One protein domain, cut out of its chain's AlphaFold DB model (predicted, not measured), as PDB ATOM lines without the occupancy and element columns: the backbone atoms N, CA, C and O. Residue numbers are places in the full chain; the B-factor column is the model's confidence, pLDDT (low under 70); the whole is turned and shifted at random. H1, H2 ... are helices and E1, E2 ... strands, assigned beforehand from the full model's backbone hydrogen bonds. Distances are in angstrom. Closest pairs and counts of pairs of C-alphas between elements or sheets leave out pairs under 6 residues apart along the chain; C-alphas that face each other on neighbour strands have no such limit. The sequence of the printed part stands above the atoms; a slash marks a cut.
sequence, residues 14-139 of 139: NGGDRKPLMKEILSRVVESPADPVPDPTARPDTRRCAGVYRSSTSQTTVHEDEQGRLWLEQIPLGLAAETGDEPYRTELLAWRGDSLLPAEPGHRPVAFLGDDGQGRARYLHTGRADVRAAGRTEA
ATOM      1  N   ASN A  14    -117.543 -45.327 138.827       89.94
ATOM      2  CA  ASN A  14    -118.816 -44.965 138.187       89.94
ATOM      3  C   ASN A  14    -118.651 -44.219 136.844       89.94
ATOM      4  O   ASN A  14    -119.635 -43.743 136.285       89.94
ATOM      5  N   GLY A  15    -117.426 -44.114 136.322       86.25
ATOM      6  CA  GLY A  15    -117.104 -43.469 135.049       86.25
ATOM      7  C   GLY A  15    -115.611 -43.140 134.937       86.25
ATOM      8  O   GLY A  15    -114.846 -43.416 135.861       86.25
ATOM      9  N   GLY A  16    -115.205 -42.543 133.814       86.50
ATOM     10  CA  GLY A  16    -113.821 -42.115 133.560       86.50
ATOM     11  C   GLY A  16    -112.877 -43.225 133.083       86.50
ATOM     12  O   GLY A  16    -113.301 -44.339 132.763       86.50
ATOM     13  N   ASP A  17    -111.580 -42.911 133.015       83.69
ATOM     14  CA  ASP A  17    -110.554 -43.882 132.631       83.69
ATOM     15  C   ASP A  17    -110.145 -44.743 133.834       83.69
ATOM     16  O   ASP A  17    -109.399 -44.326 134.724       83.69
ATOM     17  N   ARG A  18    -110.666 -45.974 133.875       86.94
ATOM     18  CA  ARG A  18    -110.478 -46.872 135.021       86.94
ATOM     19  C   ARG A  18    -109.042 -47.383 135.157       86.94
ATOM     20  O   ARG A  18    -108.623 -47.701 136.267       86.94
ATOM     21  N   LYS A  19    -108.315 -47.563 134.045       82.75
ATOM     22  CA  LYS A  19    -107.024 -48.277 134.053       82.75
ATOM     23  C   LYS A  19    -105.933 -47.482 134.793       82.75
ATOM     24  O   LYS A  19    -105.296 -48.080 135.663       82.75
ATOM     25  N   PRO A  20    -105.728 -46.175 134.527       86.81
ATOM     26  CA  PRO A  20    -104.768 -45.356 135.262       86.81
ATOM     27  C   PRO A  20    -105.123 -45.246 136.744       86.81
ATOM     28  O   PRO A  20    -104.250 -45.445 137.585       86.81
ATOM     29  N   LEU A  21    -106.402 -45.011 137.069       88.38
ATOM     30  CA  LEU A  21    -106.864 -44.879 138.453       88.38
ATOM     31  C   LEU A  21    -106.614 -46.160 139.257       88.38
ATOM     32  O   LEU A  21    -106.069 -46.121 140.358       88.38
ATOM     33  N   MET A  22    -106.975 -47.313 138.690       87.75
ATOM     34  CA  MET A  22    -106.714 -48.608 139.314       87.75
ATOM     35  C   MET A  22    -105.210 -48.831 139.523       87.75
ATOM     36  O   MET A  22    -104.812 -49.279 140.595       87.75
ATOM     37  N   LYS A  23    -104.372 -48.494 138.531       86.12
ATOM     38  CA  LYS A  23    -102.910 -48.618 138.627       86.12
ATOM     39  C   LYS A  23    -102.336 -47.744 139.747       86.12
ATOM     40  O   LYS A  23    -101.489 -48.220 140.493       86.12
ATOM     41  N   GLU A  24    -102.804 -46.503 139.873       88.62
ATOM     42  CA  GLU A  24    -102.357 -45.567 140.910       88.62
ATOM     43  C   GLU A  24    -102.727 -46.036 142.321       88.62
ATOM     44  O   GLU A  24    -101.909 -45.961 143.234       88.62
ATOM     45  N   ILE A  25    -103.956 -46.516 142.523       89.00
ATOM     46  CA  ILE A  25    -104.386 -46.987 143.843       89.00
ATOM     47  C   ILE A  25    -103.636 -48.272 144.207       89.00
ATOM     48  O   ILE A  25    -103.107 -48.379 145.313       89.00
ATOM     49  N   LEU A  26    -103.558 -49.237 143.282       87.00
ATOM     50  CA  LEU A  26    -102.895 -50.517 143.540       87.00
ATOM     51  C   LEU A  26    -101.401 -50.348 143.830       87.00
ATOM     52  O   LEU A  26    -100.905 -51.015 144.734       87.00
ATOM     53  N   SER A  27    -100.702 -49.431 143.151       85.75
ATOM     54  CA  SER A  27     -99.266 -49.208 143.378       85.75
ATOM     55  C   SER A  27     -98.930 -48.660 144.770       85.75
ATOM     56  O   SER A  27     -97.781 -48.752 145.193       85.75
ATOM     57  N   ARG A  28     -99.912 -48.106 145.495       86.50
ATOM     58  CA  ARG A  28     -99.739 -47.615 146.874       86.50
ATOM     59  C   ARG A  28     -99.959 -48.689 147.936       86.50
ATOM     60  O   ARG A  28     -99.539 -48.504 149.073       86.50
ATOM     61  N   VAL A  29    -100.674 -49.760 147.595       85.44
ATOM     62  CA  VAL A  29    -101.141 -50.775 148.558       85.44
ATOM     63  C   VAL A  29    -100.444 -52.116 148.343       85.44
ATOM     64  O   VAL A  29    -100.285 -52.885 149.288       85.44
ATOM     65  N   VAL A  30    -100.019 -52.398 147.111       82.75
ATOM     66  CA  VAL A  30     -99.383 -53.655 146.728       82.75
ATOM     67  C   VAL A  30     -98.092 -53.347 145.980       82.75
ATOM     68  O   VAL A  30     -98.090 -52.591 145.006       82.75
ATOM     69  N   GLU A  31     -96.990 -53.962 146.410       82.25
ATOM     70  CA  GLU A  31     -95.763 -53.965 145.616       82.25
ATOM     71  C   GLU A  31     -96.031 -54.641 144.272       82.25
ATOM     72  O   GLU A  31     -96.506 -55.778 144.197       82.25
ATOM     73  N   SER A  32     -95.744 -53.921 143.190       78.25
ATOM     74  CA  SER A  32     -95.855 -54.496 141.857       78.25
ATOM     75  C   SER A  32     -94.697 -55.473 141.652       78.25
ATOM     76  O   SER A  32     -93.551 -55.103 141.923       78.25
ATOM     77  N   PRO A  33     -94.957 -56.705 141.183       80.25
ATOM     78  CA  PRO A  33     -93.871 -57.592 140.807       80.25
ATOM     79  C   PRO A  33     -93.046 -56.932 139.700       80.25
ATOM     80  O   PRO A  33     -93.591 -56.206 138.866       80.25
ATOM     81  N   ALA A  34     -91.741 -57.199 139.698       83.62
ATOM     82  CA  ALA A  34     -90.879 -56.784 138.600       83.62
ATOM     83  C   ALA A  34     -91.397 -57.356 137.274       83.62
ATOM     84  O   ALA A  34     -91.931 -58.473 137.234       83.62
ATOM     85  N   ASP A  35     -91.216 -56.593 136.197       85.38
ATOM     86  CA  ASP A  35     -91.572 -57.056 134.864       85.38
ATOM     87  C   ASP A  35     -90.797 -58.340 134.524       85.38
ATOM     88  O   ASP A  35     -89.617 -58.475 134.876       85.38
ATOM     89  N   PRO A  36     -91.444 -59.317 133.869       89.00
ATOM     90  CA  PRO A  36     -90.778 -60.548 133.499       89.00
ATOM     91  C   PRO A  36     -89.697 -60.257 132.452       89.00
ATOM     92  O   PRO A  36     -89.951 -59.608 131.440       89.00
ATOM     93  N   VAL A  37     -88.489 -60.761 132.702       90.94
ATOM     94  CA  VAL A  37     -87.336 -60.591 131.810       90.94
ATOM     95  C   VAL A  37     -87.084 -61.908 131.070       90.94
ATOM     96  O   VAL A  37     -87.056 -62.953 131.727       90.94
ATOM     97  N   PRO A  38     -86.914 -61.892 129.736       92.62
ATOM     98  CA  PRO A  38     -86.586 -63.093 128.974       92.62
ATOM     99  C   PRO A  38     -85.217 -63.653 129.367       92.62
ATOM    100  O   PRO A  38     -84.325 -62.914 129.784       92.62
ATOM    101  N   ASP A  39     -85.040 -64.961 129.202       91.44
ATOM    102  CA  ASP A  39     -83.733 -65.602 129.324       91.44
ATOM    103  C   ASP A  39     -82.969 -65.425 127.998       91.44
ATOM    104  O   ASP A  39     -83.370 -66.003 126.984       91.44
ATOM    105  N   PRO A  40     -81.872 -64.640 127.969       87.19
ATOM    106  CA  PRO A  40     -81.148 -64.345 126.732       87.19
ATOM    107  C   PRO A  40     -80.393 -65.560 126.167       87.19
ATOM    108  O   PRO A  40     -79.993 -65.559 124.998       87.19
ATOM    109  N   THR A  41     -80.166 -66.586 126.988       88.94
ATOM    110  CA  THR A  41     -79.403 -67.786 126.619       88.94
ATOM    111  C   THR A  41     -80.295 -68.937 126.180       88.94
ATOM    112  O   THR A  41     -79.872 -69.766 125.374       88.94
ATOM    113  N   ALA A  42     -81.536 -68.977 126.664       91.75
ATOM    114  CA  ALA A  42     -82.492 -70.003 126.289       91.75
ATOM    115  C   ALA A  42     -83.082 -69.764 124.888       91.75
ATOM    116  O   ALA A  42     -83.062 -68.665 124.321       91.75
ATOM    117  N   ARG A  43     -83.616 -70.840 124.309       91.19
ATOM    118  CA  ARG A  43     -84.364 -70.821 123.049       91.19
ATOM    119  C   ARG A  43     -85.725 -71.477 123.270       91.19
ATOM    120  O   ARG A  43     -85.781 -72.487 123.973       91.19
ATOM    121  N   PRO A  44     -86.815 -70.921 122.713       94.81
ATOM    122  CA  PRO A  44     -88.110 -71.589 122.728       94.81
ATOM    123  C   PRO A  44     -88.049 -72.964 122.055       94.81
ATOM    124  O   PRO A  44     -87.378 -73.131 121.040       94.81
ATOM    125  N   ASP A  45     -88.800 -73.935 122.578       94.94
ATOM    126  CA  ASP A  45     -89.018 -75.210 121.888       94.94
ATOM    127  C   ASP A  45     -89.993 -74.993 120.722       94.94
ATOM    128  O   ASP A  45     -91.220 -74.983 120.888       94.94
ATOM    129  N   THR A  46     -89.441 -74.778 119.529       94.94
ATOM    130  CA  THR A  46     -90.228 -74.469 118.331       94.94
ATOM    131  C   THR A  46     -91.114 -75.636 117.918       94.94
ATOM    132  O   THR A  46     -92.268 -75.416 117.553       94.94
ATOM    133  N   ARG A  47     -90.659 -76.886 118.074       94.75
ATOM    134  CA  ARG A  47     -91.467 -78.079 117.782       94.75
ATOM    135  C   ARG A  47     -92.713 -78.125 118.661       94.75
ATOM    136  O   ARG A  47     -93.795 -78.467 118.177       94.75
ATOM    137  N   ARG A  48     -92.572 -77.795 119.943       96.31
ATOM    138  CA  ARG A  48     -93.695 -77.762 120.883       96.31
ATOM    139  C   ARG A  48     -94.680 -76.634 120.575       96.31
ATOM    140  O   ARG A  48     -95.893 -76.838 120.689       96.31
ATOM    141  N   CYS A  49     -94.170 -75.466 120.190       97.25
ATOM    142  CA  CYS A  49     -94.949 -74.230 120.095       97.25
ATOM    143  C   CYS A  49     -95.526 -73.954 118.699       97.25
ATOM    144  O   CYS A  49     -96.630 -73.429 118.592       97.25
ATOM    145  N   ALA A  50     -94.824 -74.309 117.622       97.19
ATOM    146  CA  ALA A  50     -95.218 -73.954 116.262       97.19
ATOM    147  C   ALA A  50     -96.536 -74.628 115.855       97.19
ATOM    148  O   ALA A  50     -96.752 -75.820 116.097       97.19
ATOM    149  N   GLY A  51     -97.434 -73.869 115.233       97.12
ATOM    150  CA  GLY A  51     -98.740 -74.321 114.772       97.12
ATOM    151  C   GLY A  51     -99.783 -73.211 114.730       97.12
ATOM    152  O   GLY A  51     -99.518 -72.059 115.058       97.12
ATOM    153  N   VAL A  52    -101.000 -73.580 114.333       97.81
ATOM    154  CA  VAL A  52    -102.153 -72.672 114.315       97.81
ATOM    155  C   VAL A  52    -103.037 -72.967 115.519       97.81
ATOM    156  O   VAL A  52    -103.419 -74.112 115.747       97.81
ATOM    157  N   TYR A  53    -103.398 -71.926 116.256       97.75
ATOM    158  CA  TYR A  53    -104.262 -71.953 117.426       97.75
ATOM    159  C   TYR A  53    -105.511 -71.127 117.143       97.75
ATOM    160  O   TYR A  53    -105.428 -70.067 116.522       97.75
ATOM    161  N   ARG A  54    -106.684 -71.622 117.539       96.69
ATOM    162  CA  ARG A  54    -107.960 -70.972 117.235       96.69
ATOM    163  C   ARG A  54    -108.913 -70.989 118.420       96.69
ATOM    164  O   ARG A  54    -109.013 -71.977 119.148       96.69
ATOM    165  N   SER A  55    -109.677 -69.916 118.530       94.00
ATOM    166  CA  SER A  55    -110.906 -69.825 119.313       94.00
ATOM    167  C   SER A  55    -111.981 -69.109 118.492       94.00
ATOM    168  O   SER A  55    -111.808 -68.851 117.300       94.00
ATOM    169  N   SER A  56    -113.113 -68.783 119.115       91.12
ATOM    170  CA  SER A  56    -114.145 -67.953 118.488       91.12
ATOM    171  C   SER A  56    -113.731 -66.486 118.322       91.12
ATOM    172  O   SER A  56    -114.405 -65.763 117.593       91.12
ATOM    173  N   THR A  57    -112.657 -66.037 118.984       92.38
ATOM    174  CA  THR A  57    -112.247 -64.620 119.006       92.38
ATOM    175  C   THR A  57    -110.910 -64.342 118.340       92.38
ATOM    176  O   THR A  57    -110.580 -63.181 118.125       92.38
ATOM    177  N   SER A  58    -110.118 -65.366 118.035       93.75
ATOM    178  CA  SER A  58    -108.792 -65.190 117.448       93.75
ATOM    179  C   SER A  58    -108.337 -66.431 116.693       93.75
ATOM    180  O   SER A  58    -108.664 -67.568 117.042       93.75
ATOM    181  N   GLN A  59    -107.527 -66.194 115.670       96.50
ATOM    182  CA  GLN A  59    -106.630 -67.184 115.100       96.50
ATOM    183  C   GLN A  59    -105.203 -66.701 115.314       96.50
ATOM    184  O   GLN A  59    -104.850 -65.608 114.882       96.50
ATOM    185  N   THR A  60    -104.388 -67.535 115.941       97.44
ATOM    186  CA  THR A  60    -102.984 -67.248 116.203       97.44
ATOM    187  C   THR A  60    -102.111 -68.269 115.481       97.44
ATOM    188  O   THR A  60    -102.251 -69.470 115.701       97.44
ATOM    189  N   THR A  61    -101.207 -67.812 114.624       98.06
ATOM    190  CA  THR A  61    -100.188 -68.636 113.972       98.06
ATOM    191  C   THR A  61     -98.865 -68.437 114.689       98.06
ATOM    192  O   THR A  61     -98.381 -67.315 114.806       98.06
ATOM    193  N   VAL A  62     -98.269 -69.532 115.149       98.25
ATOM    194  CA  VAL A  62     -96.926 -69.553 115.725       98.25
ATOM    195  C   VAL A  62     -96.011 -70.302 114.768       98.25
ATOM    196  O   VAL A  62     -96.316 -71.437 114.396       98.25
ATOM    197  N   HIS A  63     -94.913 -69.691 114.344       97.69
ATOM    198  CA  HIS A  63     -93.998 -70.287 113.370       97.69
ATOM    199  C   HIS A  63     -92.551 -69.891 113.640       97.69
ATOM    200  O   HIS A  63     -92.287 -68.876 114.275       97.69
ATOM    201  N   GLU A  64     -91.620 -70.712 113.173       97.38
ATOM    202  CA  GLU A  64     -90.187 -70.422 113.206       97.38
ATOM    203  C   GLU A  64     -89.778 -69.759 111.882       97.38
ATOM    204  O   GLU A  64     -90.252 -70.176 110.822       97.38
ATOM    205  N   ASP A  65     -88.951 -68.714 111.936       95.69
ATOM    206  CA  ASP A  65     -88.368 -68.086 110.744       95.69
ATOM    207  C   ASP A  65     -87.043 -68.745 110.319       95.69
ATOM    208  O   ASP A  65     -86.522 -69.648 110.971       95.69
ATOM    209  N   GLU A  66     -86.464 -68.279 109.209       95.00
ATOM    210  CA  GLU A  66     -85.197 -68.801 108.674       95.00
ATOM    211  C   GLU A  66     -83.997 -68.586 109.616       95.00
ATOM    212  O   GLU A  66     -82.965 -69.239 109.467       95.00
ATOM    213  N   GLN A  67     -84.114 -67.667 110.578       93.00
ATOM    214  CA  GLN A  67     -83.093 -67.371 111.581       93.00
ATOM    215  C   GLN A  67     -83.310 -68.156 112.887       93.00
ATOM    216  O   GLN A  67     -82.555 -67.966 113.844       93.00
ATOM    217  N   GLY A  68     -84.313 -69.038 112.936       91.62
ATOM    218  CA  GLY A  68     -84.653 -69.839 114.109       91.62
ATOM    219  C   GLY A  68     -85.384 -69.061 115.206       91.62
ATOM    220  O   GLY A  68     -85.403 -69.487 116.363       91.62
ATOM    221  N   ARG A  69     -85.953 -67.892 114.888       95.50
ATOM    222  CA  ARG A  69     -86.769 -67.112 115.827       95.50
ATOM    223  C   ARG A  69     -88.211 -67.572 115.760       95.50
ATOM    224  O   ARG A  69     -88.744 -67.834 114.685       95.50
ATOM    225  N   LEU A  70     -88.859 -67.627 116.918       97.88
ATOM    226  CA  LEU A  70     -90.258 -68.015 117.020       97.88
ATOM    227  C   LEU A  70     -91.143 -66.768 116.950       97.88
ATOM    228  O   LEU A  70     -91.038 -65.881 117.789       97.88
ATOM    229  N   TRP A  71     -92.039 -66.713 115.977       98.12
ATOM    230  CA  TRP A  71     -92.966 -65.610 115.751       98.12
ATOM    231  C   TRP A  71     -94.389 -66.001 116.109       98.12
ATOM    232  O   TRP A  71     -94.826 -67.116 115.827       98.12
ATOM    233  N   LEU A  72     -95.123 -65.056 116.689       97.75
ATOM    234  CA  LEU A  72     -96.558 -65.127 116.921       97.75
ATOM    235  C   LEU A  72     -97.253 -64.073 116.066       97.75
ATOM    236  O   LEU A  72     -96.908 -62.897 116.131       97.75
ATOM    237  N   GLU A  73     -98.262 -64.498 115.316       97.56
ATOM    238  CA  GLU A  73     -99.149 -63.639 114.531       97.56
ATOM    239  C   GLU A  73    -100.595 -63.937 114.902       97.56
ATOM    240  O   GLU A  73    -101.066 -65.058 114.728       97.56
ATOM    241  N   GLN A  74    -101.310 -62.946 115.416       95.56
ATOM    242  CA  GLN A  74    -102.692 -63.067 115.845       95.56
ATOM    243  C   GLN A  74    -103.600 -62.198 114.985       95.56
ATOM    244  O   GLN A  74    -103.367 -61.006 114.812       95.56
ATOM    245  N   ILE A  75    -104.671 -62.811 114.494       95.88
ATOM    246  CA  ILE A  75    -105.749 -62.159 113.761       95.88
ATOM    247  C   ILE A  75    -107.017 -62.271 114.618       95.88
ATOM    248  O   ILE A  75    -107.471 -63.394 114.879       95.88
ATOM    249  N   PRO A  76    -107.591 -61.145 115.076       94.50
ATOM    250  CA  PRO A  76    -108.876 -61.125 115.766       94.50
ATOM    251  C   PRO A  76    -110.010 -61.653 114.881       94.50
ATOM    252  O   PRO A  76    -110.019 -61.453 113.669       94.50
ATOM    253  N   LEU A  77    -110.983 -62.329 115.490       93.62
ATOM    254  CA  LEU A  77    -112.151 -62.911 114.827       93.62
ATOM    255  C   LEU A  77    -113.446 -62.521 115.548       93.62
ATOM    256  O   LEU A  77    -113.453 -62.259 116.754       93.62
ATOM    257  N   GLY A  78    -114.558 -62.542 114.808       91.56
ATOM    258  CA  GLY A  78    -115.900 -62.307 115.344       91.56
ATOM    259  C   GLY A  78    -115.990 -60.998 116.128       91.56
ATOM    260  O   GLY A  78    -115.482 -59.968 115.690       91.56
ATOM    261  N   LEU A  79    -116.573 -61.067 117.328       86.75
ATOM    262  CA  LEU A  79    -116.802 -59.892 118.173       86.75
ATOM    263  C   LEU A  79    -115.513 -59.121 118.515       86.75
ATOM    264  O   LEU A  79    -115.569 -57.911 118.702       86.75
ATOM    265  N   ALA A  80    -114.357 -59.792 118.596       82.81
ATOM    266  CA  ALA A  80    -113.085 -59.117 118.865       82.81
ATOM    267  C   ALA A  80    -112.710 -58.163 117.720       82.81
ATOM    268  O   ALA A  80    -112.429 -56.992 117.959       82.81
ATOM    269  N   ALA A  81    -112.823 -58.631 116.474       87.62
ATOM    270  CA  ALA A  81    -112.612 -57.796 115.294       87.62
ATOM    271  C   ALA A  81    -113.661 -56.672 115.190       87.62
ATOM    272  O   ALA A  81    -113.323 -55.534 114.886       87.62
ATOM    273  N   GLU A  82    -114.929 -56.963 115.500       87.00
ATOM    274  CA  GLU A  82    -116.013 -55.963 115.491       87.00
ATOM    275  C   GLU A  82    -115.826 -54.867 116.551       87.00
ATOM    276  O   GLU A  82    -116.242 -53.728 116.347       87.00
ATOM    277  N   THR A  83    -115.178 -55.194 117.674       86.25
ATOM    278  CA  THR A  83    -114.873 -54.243 118.759       86.25
ATOM    279  C   THR A  83    -113.592 -53.440 118.486       86.25
ATOM    280  O   THR A  83    -113.246 -52.553 119.264       86.25
ATOM    281  N   GLY A  84    -112.916 -53.700 117.361       85.75
ATOM    282  CA  GLY A  84    -111.733 -52.965 116.923       85.75
ATOM    283  C   GLY A  84    -110.406 -53.517 117.439       85.75
ATOM    284  O   GLY A  84    -109.423 -52.782 117.429       85.75
ATOM    285  N   ASP A  85    -110.350 -54.777 117.887       87.50
ATOM    286  CA  ASP A  85    -109.059 -55.423 118.131       87.50
ATOM    287  C   ASP A  85    -108.283 -55.499 116.801       87.50
ATOM    288  O   ASP A  85    -108.822 -55.909 115.768       87.50
ATOM    289  N   GLU A  86    -107.007 -55.113 116.827       90.50
ATOM    290  CA  GLU A  86    -106.134 -55.100 115.652       90.50
ATOM    291  C   GLU A  86    -105.277 -56.375 115.563       90.50
ATOM    292  O   GLU A  86    -104.986 -57.008 116.586       90.50
ATOM    293  N   PRO A  87    -104.843 -56.774 114.354       93.75
ATOM    294  CA  PRO A  87    -103.839 -57.815 114.198       93.75
ATOM    295  C   PRO A  87    -102.561 -57.498 114.978       93.75
ATOM    296  O   PRO A  87    -102.082 -56.367 114.984       93.75
ATOM    297  N   TYR A  88    -101.982 -58.524 115.596       93.12
ATOM    298  CA  TYR A  88    -100.803 -58.395 116.447       93.12
ATOM    299  C   TYR A  88     -99.705 -59.359 116.005       93.12
ATOM    300  O   TYR A  88     -99.978 -60.532 115.745       93.12
ATOM    301  N   ARG A  89     -98.459 -58.883 115.937       96.19
ATOM    302  CA  ARG A  89     -97.294 -59.693 115.570       96.19
ATOM    303  C   ARG A  89     -96.125 -59.397 116.494       96.19
ATOM    304  O   ARG A  89     -95.801 -58.238 116.707       96.19
ATOM    305  N   THR A  90     -95.466 -60.435 116.998       97.50
ATOM    306  CA  THR A  90     -94.298 -60.284 117.874       97.50
ATOM    307  C   THR A  90     -93.383 -61.505 117.815       97.50
ATOM    308  O   THR A  90     -93.832 -62.616 117.518       97.50
ATOM    309  N   GLU A  91     -92.103 -61.310 118.118       97.69
ATOM    310  CA  GLU A  91     -91.177 -62.406 118.409       97.69
ATOM    311  C   GLU A  91     -91.446 -62.943 119.824       97.69
ATOM    312  O   GLU A  91     -91.742 -62.182 120.746       97.69
ATOM    313  N   LEU A  92     -91.348 -64.260 120.002       97.75
ATOM    314  CA  LEU A  92     -91.474 -64.939 121.285       97.75
ATOM    315  C   LEU A  92     -90.098 -65.331 121.821       97.75
ATOM    316  O   LEU A  92     -89.380 -66.140 121.236       97.75
ATOM    317  N   LEU A  93     -89.777 -64.799 122.993       97.00
ATOM    318  CA  LEU A  93     -88.535 -65.019 123.715       97.00
ATOM    319  C   LEU A  93     -88.728 -66.055 124.824       97.00
ATOM    320  O   LEU A  93     -89.780 -66.125 125.472       97.00
ATOM    321  N   ALA A  94     -87.694 -66.860 125.060       95.75
ATOM    322  CA  ALA A  94     -87.692 -67.843 126.135       95.75
ATOM    323  C   ALA A  94     -87.814 -67.158 127.504       95.75
ATOM    324  O   ALA A  94     -87.224 -66.104 127.741       95.75
ATOM    325  N   TRP A  95     -88.574 -67.769 128.413       94.06
ATOM    326  CA  TRP A  95     -88.686 -67.276 129.783       94.06
ATOM    327  C   TRP A  95     -88.661 -68.402 130.809       94.06
ATOM    328  O   TRP A  95     -87.616 -68.660 131.397       94.06
ATOM    329  N   ARG A  96     -89.786 -69.084 131.051       91.56
ATOM    330  CA  ARG A  96     -89.843 -70.133 132.080       91.56
ATOM    331  C   ARG A  96     -90.816 -71.243 131.715       91.56
ATOM    332  O   ARG A  96     -91.983 -70.978 131.430       91.56
ATOM    333  N   GLY A  97     -90.350 -72.488 131.814       92.38
ATOM    334  CA  GLY A  97     -91.155 -73.672 131.507       92.38
ATOM    335  C   GLY A  97     -91.847 -73.546 130.148       92.38
ATOM    336  O   GLY A  97     -91.220 -73.191 129.159       92.38
ATOM    337  N   ASP A  98     -93.161 -73.763 130.140       94.62
ATOM    338  CA  ASP A  98     -94.022 -73.661 128.955       94.62
ATOM    339  C   ASP A  98     -94.460 -72.214 128.617       94.62
ATOM    340  O   ASP A  98     -95.365 -72.009 127.807       94.62
ATOM    341  N   SER A  99     -93.898 -71.190 129.273       96.31
ATOM    342  CA  SER A  99     -94.261 -69.781 129.064       96.31
ATOM    343  C   SER A  99     -93.166 -68.992 128.353       96.31
ATOM    344  O   SER A  99     -91.999 -69.039 128.747       96.31
ATOM    345  N   LEU A 100     -93.578 -68.207 127.361       97.31
ATOM    346  CA  LEU A 100     -92.735 -67.326 126.555       97.31
ATOM    347  C   LEU A 100     -93.168 -65.867 126.725       97.31
ATOM    348  O   LEU A 100     -94.301 -65.578 127.126       97.31
ATOM    349  N   LEU A 101     -92.263 -64.946 126.412       96.75
ATOM    350  CA  LEU A 101     -92.508 -63.509 126.469       96.75
ATOM    351  C   LEU A 101     -92.529 -62.913 125.065       96.75
ATOM    352  O   LEU A 101     -91.624 -63.198 124.286       96.75
ATOM    353  N   PRO A 102     -93.504 -62.057 124.742       96.31
ATOM    354  CA  PRO A 102     -93.386 -61.148 123.611       96.31
ATOM    355  C   PRO A 102     -92.122 -60.289 123.721       96.31
ATOM    356  O   PRO A 102     -91.778 -59.831 124.812       96.31
ATOM    357  N   ALA A 103     -91.443 -60.055 122.601       95.12
ATOM    358  CA  ALA A 103     -90.281 -59.170 122.555       95.12
ATOM    359  C   ALA A 103     -90.665 -57.701 122.800       95.12
ATOM    360  O   ALA A 103     -89.875 -56.929 123.345       95.12
ATOM    361  N   GLU A 104     -91.886 -57.316 122.422       90.12
ATOM    362  CA  GLU A 104     -92.416 -55.981 122.690       90.12
ATOM    363  C   GLU A 104     -92.851 -55.849 124.162       90.12
ATOM    364  O   GLU A 104     -93.636 -56.669 124.657       90.12
ATOM    365  N   PRO A 105     -92.377 -54.819 124.888       79.12
ATOM    366  CA  PRO A 105     -92.726 -54.621 126.288       79.12
ATOM    367  C   PRO A 105     -94.209 -54.265 126.462       79.12
ATOM    368  O   PRO A 105     -94.846 -53.690 125.584       79.12
ATOM    369  N   GLY A 106     -94.765 -54.568 127.638       78.44
ATOM    370  CA  GLY A 106     -96.162 -54.265 127.981       78.44
ATOM    371  C   GLY A 106     -97.166 -55.357 127.598       78.44
ATOM    372  O   GLY A 106     -98.319 -55.304 128.035       78.44
ATOM    373  N   HIS A 107     -96.733 -56.384 126.866       81.88
ATOM    374  CA  HIS A 107     -97.539 -57.569 126.602       81.88
ATOM    375  C   HIS A 107     -97.333 -58.639 127.677       81.88
ATOM    376  O   HIS A 107     -96.264 -58.781 128.271       81.88
ATOM    377  N   ARG A 108     -98.398 -59.394 127.962       88.94
ATOM    378  CA  ARG A 108     -98.358 -60.445 128.984       88.94
ATOM    379  C   ARG A 108     -97.668 -61.705 128.454       88.94
ATOM    380  O   ARG A 108     -97.751 -61.970 127.255       88.94
ATOM    381  N   PRO A 109     -97.051 -62.511 129.341       94.31
ATOM    382  CA  PRO A 109     -96.539 -63.819 128.963       94.31
ATOM    383  C   PRO A 109     -97.621 -64.676 128.308       94.31
ATOM    384  O   PRO A 109     -98.786 -64.645 128.719       94.31
ATOM    385  N   VAL A 110     -97.211 -65.483 127.337       96.25
ATOM    386  CA  VAL A 110     -98.057 -66.483 126.684       96.25
ATOM    387  C   VAL A 110     -97.619 -67.875 127.121       96.25
ATOM    388  O   VAL A 110     -96.430 -68.104 127.329       96.25
ATOM    389  N   ALA A 111     -98.560 -68.804 127.282       97.56
ATOM    390  CA  ALA A 111     -98.253 -70.162 127.734       97.56
ATOM    391  C   ALA A 111     -98.723 -71.230 126.740       97.56
ATOM    392  O   ALA A 111     -99.841 -71.168 126.235       97.56
ATOM    393  N   PHE A 112     -97.878 -72.231 126.507       98.06
ATOM    394  CA  PHE A 112     -98.099 -73.348 125.591       98.06
ATOM    395  C   PHE A 112     -98.402 -74.618 126.385       98.06
ATOM    396  O   PHE A 112     -97.510 -75.288 126.891       98.06
ATOM    397  N   LEU A 113     -99.683 -74.944 126.530       97.50
ATOM    398  CA  LEU A 113    -100.151 -75.901 127.531       97.50
ATOM    399  C   LEU A 113    -100.635 -77.217 126.925       97.50
ATOM    400  O   LEU A 113    -101.164 -77.275 125.811       97.50
ATOM    401  N   GLY A 114    -100.525 -78.276 127.725       96.62
ATOM    402  CA  GLY A 114    -100.969 -79.620 127.369       96.62
ATOM    403  C   GLY A 114    -100.098 -80.287 126.306       96.62
ATOM    404  O   GLY A 114     -99.048 -79.778 125.911       96.62
ATOM    405  N   ASP A 115    -100.559 -81.445 125.854       95.50
ATOM    406  CA  ASP A 115     -99.931 -82.248 124.807       95.50
ATOM    407  C   ASP A 115    -101.023 -82.724 123.839       95.50
ATOM    408  O   ASP A 115    -102.117 -83.116 124.261       95.50
ATOM    409  N   ASP A 116    -100.756 -82.625 122.541       92.75
ATOM    410  CA  ASP A 116    -101.615 -83.126 121.470       92.75
ATOM    411  C   ASP A 116    -101.383 -84.615 121.148       92.75
ATOM    412  O   ASP A 116    -101.997 -85.151 120.226       92.75
ATOM    413  N   GLY A 117    -100.515 -85.286 121.908       92.19
ATOM    414  CA  GLY A 117    -100.097 -86.672 121.716       92.19
ATOM    415  C   GLY A 117     -98.829 -86.820 120.871       92.19
ATOM    416  O   GLY A 117     -98.352 -87.939 120.701       92.19
ATOM    417  N   GLN A 118     -98.274 -85.725 120.343       93.25
ATOM    418  CA  GLN A 118     -97.031 -85.711 119.559       93.25
ATOM    419  C   GLN A 118     -95.923 -84.871 120.219       93.25
ATOM    420  O   GLN A 118     -94.890 -84.596 119.593       93.25
ATOM    421  N   GLY A 119     -96.133 -84.456 121.474       94.56
ATOM    422  CA  GLY A 119     -95.264 -83.547 122.216       94.56
ATOM    423  C   GLY A 119     -95.541 -82.068 121.934       94.56
ATOM    424  O   GLY A 119     -94.827 -81.203 122.448       94.56
ATOM    425  N   ARG A 120     -96.562 -81.737 121.128       96.94
ATOM    426  CA  ARG A 120     -96.882 -80.347 120.776       96.94
ATOM    427  C   ARG A 120     -97.932 -79.787 121.721       96.94
ATOM    428  O   ARG A 120     -98.833 -80.493 122.165       96.94
ATOM    429  N   ALA A 121     -97.845 -78.497 122.019       97.81
ATOM    430  CA  ALA A 121     -98.776 -77.861 122.937       97.81
ATOM    431  C   ALA A 121    -100.196 -77.861 122.368       97.81
ATOM    432  O   ALA A 121    -100.436 -77.323 121.286       97.81
ATOM    433  N   ARG A 122    -101.151 -78.426 123.108       97.69
ATOM    434  CA  ARG A 122    -102.561 -78.502 122.702       97.69
ATOM    435  C   ARG A 122    -103.272 -77.150 122.773       97.69
ATOM    436  O   ARG A 122    -104.244 -76.941 122.047       97.69
ATOM    437  N   TYR A 123    -102.795 -76.249 123.625       97.94
ATOM    438  CA  TYR A 123    -103.402 -74.942 123.851       97.94
ATOM    439  C   TYR A 123    -102.359 -73.827 123.855       97.94
ATOM    440  O   TYR A 123    -101.249 -74.018 124.348       97.94
ATOM    441  N   LEU A 124    -102.749 -72.655 123.362       97.75
ATOM    442  CA  LEU A 124    -102.045 -71.391 123.556       97.75
ATOM    443  C   LEU A 124    -102.883 -70.521 124.492       97.75
ATOM    444  O   LEU A 124    -104.060 -70.295 124.229       97.75
ATOM    445  N   HIS A 125    -102.292 -70.033 125.579       96.50
ATOM    446  CA  HIS A 125    -102.974 -69.202 126.560       96.50
ATOM    447  C   HIS A 125    -102.408 -67.779 126.602       96.50
ATOM    448  O   HIS A 125    -101.292 -67.566 127.071       96.50
ATOM    449  N   THR A 126    -103.213 -66.796 126.192       90.25
ATOM    450  CA  THR A 126    -102.884 -65.349 126.199       90.25
ATOM    451  C   THR A 126    -103.759 -64.542 127.175       90.25
ATOM    452  O   THR A 126    -103.802 -63.314 127.157       90.25
ATOM    453  N   GLY A 127    -104.488 -65.244 128.049       85.56
ATOM    454  CA  GLY A 127    -105.613 -64.723 128.839       85.56
ATOM    455  C   GLY A 127    -106.930 -65.427 128.490       85.56
ATOM    456  O   GLY A 127    -107.854 -65.445 129.299       85.56
ATOM    457  N   ARG A 128    -106.974 -66.053 127.311       85.38
ATOM    458  CA  ARG A 128    -107.928 -67.082 126.879       85.38
ATOM    459  C   ARG A 128    -107.137 -68.279 126.361       85.38
ATOM    460  O   ARG A 128    -105.984 -68.103 125.976       85.38
ATOM    461  N   ALA A 129    -107.744 -69.461 126.351       93.44
ATOM    462  CA  ALA A 129    -107.137 -70.664 125.790       93.44
ATOM    463  C   ALA A 129    -107.610 -70.890 124.345       93.44
ATOM    464  O   ALA A 129    -108.766 -71.253 124.122       93.44
ATOM    465  N   ASP A 130    -106.706 -70.713 123.387       96.00
ATOM    466  CA  ASP A 130    -106.900 -71.073 121.985       96.00
ATOM    467  C   ASP A 130    -106.474 -72.534 121.773       96.00
ATOM    468  O   ASP A 130    -105.426 -72.971 122.257       96.00
ATOM    469  N   VAL A 131    -107.277 -73.313 121.048       97.31
ATOM    470  CA  VAL A 131    -107.013 -74.739 120.796       97.31
ATOM    471  C   VAL A 131    -106.139 -74.887 119.557       97.31
ATOM    472  O   VAL A 131    -106.421 -74.270 118.528       97.31
ATOM    473  N   ARG A 132    -105.107 -75.734 119.618       97.69
ATOM    474  CA  ARG A 132    -104.317 -76.113 118.442       97.69
ATOM    475  C   ARG A 132    -105.241 -76.730 117.390       97.69
ATOM    476  O   ARG A 132    -105.891 -77.747 117.639       97.69
ATOM    477  N   ALA A 133    -105.286 -76.124 116.211       94.19
ATOM    478  CA  ALA A 133    -105.978 -76.680 115.065       94.19
ATOM    479  C   ALA A 133    -105.275 -77.973 114.635       94.19
ATOM    480  O   ALA A 133    -104.044 -78.024 114.554       94.19
ATOM    481  N   ALA A 134    -106.054 -79.015 114.340       81.06
ATOM    482  CA  ALA A 134    -105.511 -80.186 113.669       81.06
ATOM    483  C   ALA A 134    -104.907 -79.718 112.337       81.06
ATOM    484  O   ALA A 134    -105.592 -79.060 111.548       81.06
ATOM    485  N   GLY A 135    -103.624 -80.006 112.112       63.53
ATOM    486  CA  GLY A 135    -103.027 -79.779 110.802       63.53
ATOM    487  C   GLY A 135    -103.867 -80.531 109.779       63.53
ATOM    488  O   GLY A 135    -104.103 -81.727 109.953       63.53
ATOM    489  N   ARG A 136    -104.371 -79.849 108.746       47.38
ATOM    490  CA  ARG A 136    -104.841 -80.581 107.571       47.38
ATOM    491  C   ARG A 136    -103.622 -81.309 107.033       47.38
ATOM    492  O   ARG A 136    -102.689 -80.670 106.558       47.38
ATOM    493  N   THR A 137    -103.622 -82.629 107.135       40.47
ATOM    494  CA  THR A 137    -102.865 -83.446 106.201       40.47
ATOM    495  C   THR A 137    -103.561 -83.236 104.864       40.47
ATOM    496  O   THR A 137    -104.630 -83.796 104.630       40.47
ATOM    497  N   GLU A 138    -103.051 -82.322 104.043       34.00
ATOM    498  CA  GLU A 138    -103.373 -82.372 102.622       34.00
ATOM    499  C   GLU A 138    -102.784 -83.690 102.108       34.00
ATOM    500  O   GLU A 138    -101.590 -83.952 102.275       34.00
ATOM    501  N   ALA A 139    -103.676 -84.561 101.640       32.22
ATOM    502  CA  ALA A 139    -103.377 -85.820 100.974       32.22
ATOM    503  C   ALA A 139    -103.553 -85.630  99.467       32.22
ATOM    504  O   ALA A 139    -104.451 -84.837  99.092       32.22
TER     505      ALA A 139
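AT A GLANCE: This is residues 14 to 139 of the 139 residues of an uncharacterized protein of Actinocorallia herbida (UniProt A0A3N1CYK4). A closed barrel of eight antiparallel strands, E1 to E8, makes the body, with the short helix H2 packed outside it and the short H3 in the loop between E3 and E4. Helix H1 sticks out far from the barrel, joined to H2 by a long stretch without named elements, residues 30 to 45. The printed part has 126 residues, with three named helices and eight named strands in the order H1 H2 E1 E2 E3 H3 E4 E5 E6 E7 E8. The class is mixed, helices and strands, with under half of the residues in named elements. The whole is only just loose, close to compact, with a radius of gyration of the C-alphas of 16.8 A and spans of 57 by 39 by 26 A.

HOW THE PARTS SIT: E1, residues 51 to 54, E2, 58 to 64, and E3, 70 to 76, form a meander, each strand the antiparallel neighbour of the one before. E1 and E2 are a hairpin at 171 degrees, with N 53 and O 60 2.8 A apart, within hydrogen-bond range. E2 and E3 are a hairpin too, with N 61 and O 73 at 2.8 A. E4, residues 88 to 96, E5, 99 to 102, E6, 110 to 113, E7, 123 to 125, and E8, 129 to 132, form a second meander. E4 bends by 60 degrees at residue 91, and its pairing is staggered: residues 88 to 92 pair with E3, N 74 and O 88 at 2.8 A, and 92 to 96 with E5, N 93 and O 101 at 2.8 A. Further on, within hydrogen-bond range are N 100 and O 110 across the neighbour strands E5 and E6, 2.9 A apart, N 113 and O 123 across E6 and E7, 2.8 A apart, and N 130 and O 124 across E7 and E8, 2.8 A apart. E8 and E1 close the ring, antiparallel at 132 degrees, with N 54 and O 131 at 2.8 A. H2, residues 46 to 49, is on the barrel, outside it, at a height over the sheet of 7.4 A and over none of the strands; the closest C-alphas of H2 and E6 are those of Cys 49 and Phe 112, 6.4 A apart. H3, residues 79 to 82, is only just on the barrel, with 5 pairs of C-alphas within 10 A. H1, residues 18 to 29, is not on the barrel and is apart from H2 and H3. In H1, 6 of 8 O i to N i+4 pairs are within hydrogen-bond range; H2 and H3 are too short for such a pair.

IN THESE COORDINATES: H1 begins at C-alpha 18, (-110.478, -46.872, 135.021), and is 16.9 A long. E2 measures 19.8 A, E3 19.9 A and E4 22.4 A from first to last C-alpha. E8 ends at C-alpha 132, (-104.317, -76.113, 118.442).

THE WHOLE: The two C-alphas farthest apart are those of Arg 28 and Ala 139, 59.8 A. The printed part has no cut. The link from H1 to H2, 16 residues, is long. Mean pLDDT of the printed part is 90.2; residues 135 to 139 are under 70.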